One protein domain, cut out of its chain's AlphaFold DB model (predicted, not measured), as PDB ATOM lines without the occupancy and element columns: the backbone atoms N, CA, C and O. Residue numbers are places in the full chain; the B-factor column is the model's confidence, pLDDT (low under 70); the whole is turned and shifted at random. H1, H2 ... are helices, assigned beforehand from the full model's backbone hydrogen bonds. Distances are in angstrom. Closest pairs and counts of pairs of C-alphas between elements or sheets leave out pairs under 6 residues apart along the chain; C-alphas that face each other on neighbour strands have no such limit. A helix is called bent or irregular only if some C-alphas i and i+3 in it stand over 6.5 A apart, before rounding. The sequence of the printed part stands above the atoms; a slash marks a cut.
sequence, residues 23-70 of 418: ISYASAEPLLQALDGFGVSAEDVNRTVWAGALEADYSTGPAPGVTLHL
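AT A GLANCE: This is residues 23 to 70 of the 418 residues of the protein "Putative glutamate carboxypeptidase" of Colletotrichum shisoi (UniProt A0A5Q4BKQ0). This is a chain with little regular structure, mostly loop: helix H1 and the far smaller H2 lie well separated, and after H2 a long loop folds back to the end of H1 before the chain runs off to Leu 70. The printed part has 48 residues with two named helices, H1 then H2, and no named strand; the class is all helix, though the helices hold only 13 residues. The whole is compact, with a radius of gyration of the C-alphas of 10.7 A and spans of 30 by 24 by 15 A.

HOW THE PARTS SIT: H1, residues 25 to 33, and H2, residues 42 to 45, are apart, joined by a short link of 8 residues. In H1, 3 of 5 O i to N i+4 pairs are within hydrogen-bond range; H2 is too short for such a pair, and its one O i to N i+3 pair is not within range.

IN THESE COORDINATES: H1 is 12.1 A long, from C-alpha 25 at (251.000, 167.810, 301.981); it is neither bent nor irregular, but only just: C-alphas 27 and 30 are 6.4 A apart. H2, 5.1 A long, ends at C-alpha 45 at (251.456, 148.671, 312.743). Residues 46 to 70 hold no named element.

THE WHOLE: The C-alphas farthest apart, of Asn 46 and Leu 70, are 30.4 A apart. The printed part has no cut. Its mean pLDDT is 90.1; residues 47 to 48 are under 70.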
ATOM      1  N   ILE A  23     257.052 170.893 304.985       95.25
ATOM      2  CA  ILE A  23     256.661 170.719 303.581       95.25
ATOM      3  C   ILE A  23     255.140 170.692 303.450       95.25
ATOM      4  O   ILE A  23     254.425 170.322 304.379       95.25
ATOM      5  N   SER A  24     254.636 171.076 302.278       96.62
ATOM      6  CA  SER A  24     253.207 170.949 301.982       96.62
ATOM      7  C   SER A  24     252.795 169.477 301.885       96.62
ATOM      8  O   SER A  24     253.598 168.636 301.474       96.62
ATOM      9  N   TYR A  25     251.528 169.167 302.166       96.56
ATOM     10  CA  TYR A  25     251.000 167.810 301.981       96.56
ATOM     11  C   TYR A  25     251.149 167.318 300.528       96.56
ATOM     12  O   TYR A  25     251.445 166.150 300.303       96.56
ATOM     13  N   ALA A  26     251.055 168.223 299.546       97.38
ATOM     14  CA  ALA A  26     251.276 167.918 298.131       97.38
ATOM     15  C   ALA A  26     252.732 167.526 297.821       97.38
ATOM     16  O   ALA A  26     252.991 166.772 296.889       97.38
ATOM     17  N   SER A  27     253.695 168.035 298.593       95.94
ATOM     18  CA  SER A  27     255.096 167.608 298.517       95.94
ATOM     19  C   SER A  27     255.345 166.321 299.304       95.94
ATOM     20  O   SER A  27     256.228 165.558 298.930       95.94
ATOM     21  N   ALA A  28     254.588 166.081 300.378       95.88
ATOM     22  CA  ALA A  28     254.711 164.891 301.215       95.88
ATOM     23  C   ALA A  28     254.161 163.627 300.536       95.88
ATOM     24  O   ALA A  28     254.782 162.575 300.638       95.88
ATOM     25  N   GLU A  29     253.040 163.722 299.817       96.94
ATOM     26  CA  GLU A  29     252.393 162.578 299.158       96.94
ATOM     27  C   GLU A  29     253.335 161.757 298.255       96.94
ATOM     28  O   GLU A  29     253.488 160.566 298.521       96.94
ATOM     29  N   PRO A  30     254.063 162.333 297.273       95.81
ATOM     30  CA  PRO A  30     254.986 161.549 296.449       95.81
ATOM     31  C   PRO A  30     256.181 160.984 297.235       95.81
ATOM     32  O   PRO A  30     256.767 159.985 296.819       95.81
ATOM     33  N   LEU A  31     256.562 161.601 298.362       94.94
ATOM     34  CA  LEU A  31     257.605 161.059 299.239       94.94
ATOM     35  C   LEU A  31     257.106 159.825 299.993       94.94
ATOM     36  O   LEU A  31     257.859 158.866 300.127       94.94
ATOM     37  N   LEU A  32     255.851 159.841 300.450       94.94
ATOM     38  CA  LEU A  32     255.209 158.695 301.091       94.94
ATOM     39  C   LEU A  32     254.967 157.563 300.088       94.94
ATOM     40  O   LEU A  32     255.329 156.431 300.381       94.94
ATOM     41  N   GLN A  33     254.481 157.872 298.881       95.31
ATOM     42  CA  GLN A  33     254.285 156.886 297.808       95.31
ATOM     43  C   GLN A  33     255.588 156.190 297.396       95.31
ATOM     44  O   GLN A  33     255.604 155.014 297.042       95.31
ATOM     45  N   ALA A  34     256.722 156.896 297.459       95.56
ATOM     46  CA  ALA A  34     258.024 156.288 297.195       95.56
ATOM     47  C   ALA A  34     258.414 155.215 298.232       95.56
ATOM     48  O   ALA A  34     259.331 154.434 297.971       95.56
ATOM     49  N   LEU A  35     257.752 155.184 299.395       94.38
ATOM     50  CA  LEU A  35     257.934 154.174 300.437       94.38
ATOM     51  C   LEU A  35     256.954 153.001 300.320       94.38
ATOM     52  O   LEU A  35     257.167 152.003 301.009       94.38
ATOM     53  N   ASP A  36     255.926 153.084 299.471       93.94
ATOM     54  CA  ASP A  36     254.875 152.066 299.358       93.94
ATOM     55  C   ASP A  36     255.454 150.665 299.106       93.94
ATOM     56  O   ASP A  36     256.346 150.457 298.277       93.94
ATOM     57  N   GLY A  37     254.955 149.688 299.865       93.25
ATOM     58  CA  GLY A  37     255.423 148.301 299.824       93.25
ATOM     59  C   GLY A  37     256.791 148.044 300.475       93.25
ATOM     60  O   GLY A  37     257.272 146.908 300.422       93.25
ATOM     61  N   PHE A  38     257.425 149.044 301.100       94.25
ATOM     62  CA  PHE A  38     258.713 148.892 301.786       94.25
ATOM     63  C   PHE A  38     258.613 149.138 303.292       94.25
ATOM     64  O   PHE A  38     258.230 150.210 303.746       94.25
ATOM     65  N   GLY A  39     259.075 148.171 304.086       92.31
ATOM     66  CA  GLY A  39     259.015 148.249 305.544       92.31
ATOM     67  C   GLY A  39     257.698 147.707 306.094       92.31
ATOM     68  O   GLY A  39     257.131 146.774 305.530       92.31
ATOM     69  N   VAL A  40     257.256 148.254 307.224       90.81
ATOM     70  CA  VAL A  40     255.991 147.892 307.873       90.81
ATOM     71  C   VAL A  40     254.899 148.812 307.329       90.81
ATOM     72  O   VAL A  40     255.104 150.026 307.269       90.81
ATOM     73  N   SER A  41     253.763 148.255 306.911       84.69
ATOM     74  CA  SER A  41     252.622 149.059 306.460       84.69
ATOM     75  C   SER A  41     251.873 149.670 307.647       84.69
ATOM     76  O   SER A  41     251.942 149.154 308.765       84.69
ATOM     77  N   ALA A  42     251.107 150.741 307.428       85.06
ATOM     78  CA  ALA A  42     250.250 151.278 308.486       85.06
ATOM     79  C   ALA A  42     249.200 150.259 308.978       85.06
ATOM     80  O   ALA A  42     248.853 150.270 310.160       85.06
ATOM     81  N   GLU A  43     248.741 149.352 308.104       78.44
ATOM     82  CA  GLU A  43     247.869 148.227 308.471       78.44
ATOM     83  C   GLU A  43     248.567 147.289 309.473       78.44
ATOM     84  O   GLU A  43     248.004 146.977 310.523       78.44
ATOM     85  N   ASP A  44     249.824 146.917 309.207       84.00
ATOM     86  CA  ASP A  44     250.607 146.014 310.062       84.00
ATOM     87  C   ASP A  44     250.976 146.633 311.420       84.00
ATOM     88  O   ASP A  44     251.052 145.924 312.426       84.00
ATOM     89  N   VAL A  45     251.196 147.954 311.477       82.25
ATOM     90  CA  VAL A  45     251.456 148.671 312.743       82.25
ATOM     91  C   VAL A  45     250.242 148.588 313.684       82.25
ATOM     92  O   VAL A  45     250.404 148.717 314.899       82.25
ATOM     93  N   ASN A  46     249.036 148.343 313.150       70.62
ATOM     94  CA  ASN A  46     247.786 148.176 313.898       70.62
ATOM     95  C   ASN A  46     247.542 149.294 314.933       70.62
ATOM     96  O   ASN A  46     247.011 149.081 316.025       70.62
ATOM     97  N   ARG A  47     247.960 150.515 314.588       67.12
ATOM     98  CA  ARG A  47     247.633 151.745 315.309       67.12
ATOM     99  C   ARG A  47     246.794 152.594 314.372       67.12
ATOM    100  O   ARG A  47     247.291 153.077 313.361       67.12
ATOM    101  N   THR A  48     245.530 152.800 314.726       61.75
ATOM    102  CA  THR A  48     244.540 153.551 313.930       61.75
ATOM    103  C   THR A  48     244.944 154.996 313.606       61.75
ATOM    104  O   THR A  48     244.301 155.628 312.779       61.75
ATOM    105  N   VAL A  49     246.012 155.509 314.223       73.00
ATOM    106  CA  VAL A  49     246.539 156.875 314.070       73.00
ATOM    107  C   VAL A  49     247.771 156.983 313.157       73.00
ATOM    108  O   VAL A  49     248.330 158.066 313.032       73.00
ATOM    109  N   TRP A  50     248.235 155.883 312.549       84.44
ATOM    110  CA  TRP A  50     249.465 155.891 311.739       84.44
ATOM    111  C   TRP A  50     249.238 156.286 310.273       84.44
ATOM    112  O   TRP A  50     250.102 156.903 309.652       84.44
ATOM    113  N   ALA A  51     248.074 155.940 309.721       87.50
ATOM    114  CA  ALA A  51     247.677 156.338 308.375       87.50
ATOM    115  C   ALA A  51     247.019 157.726 308.396       87.50
ATOM    116  O   ALA A  51     246.139 157.996 309.213       87.50
ATOM    117  N   GLY A  52     247.441 158.597 307.480       89.62
ATOM    118  CA  GLY A  52     246.785 159.880 307.213       89.62
ATOM    119  C   GLY A  52     245.760 159.788 306.074       89.62
ATOM    120  O   GLY A  52     245.269 158.712 305.746       89.62
ATOM    121  N   ALA A  53     245.431 160.933 305.470       92.00
ATOM    122  CA  ALA A  53     244.410 161.041 304.417       92.00
ATOM    123  C   ALA A  53     244.973 161.225 302.990       92.00
ATOM    124  O   ALA A  53     244.219 161.585 302.087       92.00
ATOM    125  N   LEU A  54     246.282 161.046 302.795       94.31
ATOM    126  CA  LEU A  54     246.935 161.116 301.483       94.31
ATOM    127  C   LEU A  54     246.860 159.764 300.775       94.31
ATOM    128  O   LEU A  54     246.716 158.724 301.416       94.31
ATOM    129  N   GLU A  55     246.989 159.784 299.453       95.44
ATOM    130  CA  GLU A  55     246.957 158.571 298.631       95.44
ATOM    131  C   GLU A  55     248.309 157.829 298.689       95.44
ATOM    132  O   GLU A  55     249.072 157.839 297.725       95.44
ATOM    133  N   ALA A  56     248.625 157.214 299.835       92.62
ATOM    134  CA  ALA A  56     249.830 156.406 300.065       92.62
ATOM    135  C   ALA A  56     249.563 155.277 301.081       92.62
ATOM    136  O   ALA A  56     248.650 155.384 301.901       92.62
ATOM    137  N   ASP A  57     250.401 154.237 301.096       91.00
ATOM    138  CA  ASP A  57     250.280 153.108 302.036       91.00
ATOM    139  C   ASP A  57     250.792 153.452 303.449       91.00
ATOM    140  O   ASP A  57     250.637 152.665 304.387       91.00
ATOM    141  N   TYR A  58     251.445 154.610 303.608       92.50
ATOM    142  CA  TYR A  58     252.099 155.036 304.855       92.50
ATOM    143  C   TYR A  58     253.120 154.009 305.374       92.50
ATOM    144  O   TYR A  58     253.276 153.790 306.577       92.50
ATOM    145  N   SER A  59     253.827 153.377 304.440       92.38
ATOM    146  CA  SER A  59     254.870 152.396 304.727       92.38
ATOM    147  C   SER A  59     256.094 153.049 305.383       92.38
ATOM    148  O   SER A  59     256.478 154.170 305.042       92.38
ATOM    149  N   THR A  60     256.745 152.359 306.326       92.00
ATOM    150  CA  THR A  60     257.868 152.935 307.098       92.00
ATOM    151  C   THR A  60     259.157 153.118 306.294       92.00
ATOM    152  O   THR A  60     260.080 153.794 306.751       92.00
ATOM    153  N   GLY A  61     259.279 152.466 305.136       93.19
ATOM    154  CA  GLY A  61     260.551 152.312 304.442       93.19
ATOM    155  C   GLY A  61     261.565 151.478 305.247       93.19
ATOM    156  O   GLY A  61     261.191 150.769 306.188       93.19
ATOM    157  N   PRO A  62     262.867 151.558 304.902       94.06
ATOM    158  CA  PRO A  62     263.434 152.333 303.794       94.06
ATOM    159  C   PRO A  62     263.166 151.685 302.425       94.06
ATOM    160  O   PRO A  62     263.259 150.467 302.285       94.06
ATOM    161  N   ALA A  63     262.907 152.500 301.398       94.38
ATOM    162  CA  ALA A  63     262.761 152.043 300.016       94.38
ATOM    163  C   ALA A  63     264.131 151.926 299.310       94.38
ATOM    164  O   ALA A  63     264.831 152.934 299.149       94.38
ATOM    165  N   PRO A  64     264.561 150.724 298.872       93.62
ATOM    166  CA  PRO A  64     265.844 150.547 298.198       93.62
ATOM    167  C   PRO A  64     265.939 151.351 296.895       93.62
ATOM    168  O   PRO A  64     265.081 151.255 296.023       93.62
ATOM    169  N   GLY A  65     267.028 152.108 296.733       90.88
ATOM    170  CA  GLY A  65     267.284 152.909 295.528       90.88
ATOM    171  C   GLY A  65     266.619 154.290 295.515       90.88
ATOM    172  O   GLY A  65     266.863 155.057 294.586       90.88
ATOM    173  N   VAL A  66     265.842 154.634 296.546       91.94
ATOM    174  CA  VAL A  66     265.294 155.981 296.751       91.94
ATOM    175  C   VAL A  66     266.266 156.795 297.607       91.94
ATOM    176  O   VAL A  66     266.868 156.291 298.554       91.94
ATOM    177  N   THR A  67     266.469 158.068 297.271       92.44
ATOM    178  CA  THR A  67     267.305 158.983 298.057       92.44
ATOM    179  C   THR A  67     266.631 160.343 298.136       92.44
ATOM    180  O   THR A  67     266.275 160.919 297.110       92.44
ATOM    181  N   LEU A  68     266.482 160.856 299.356       91.44
ATOM    182  CA  LEU A  68     266.014 162.209 299.623       91.44
ATOM    183  C   LEU A  68     267.222 163.114 299.873       91.44
ATOM    184  O   LEU A  68     268.081 162.794 300.692       91.44
ATOM    185  N   HIS A  69     267.279 164.245 299.174       91.62
ATOM    186  CA  HIS A  69     268.266 165.288 299.425       91.62
ATOM    187  C   HIS A  69     267.566 166.497 300.039       91.62
ATOM    188  O   HIS A  69     266.691 167.088 299.409       91.62
ATOM    189  N   LEU A  70     267.959 166.855 301.259       92.62
ATOM    190  CA  LEU A  70     267.451 168.020 301.974       92.62
ATOM    191  C   LEU A  70     268.554 169.075 302.029       92.62
ATOM    192  O   LEU A  70     269.627 168.825 302.572       92.62
TER     193      LEU A  70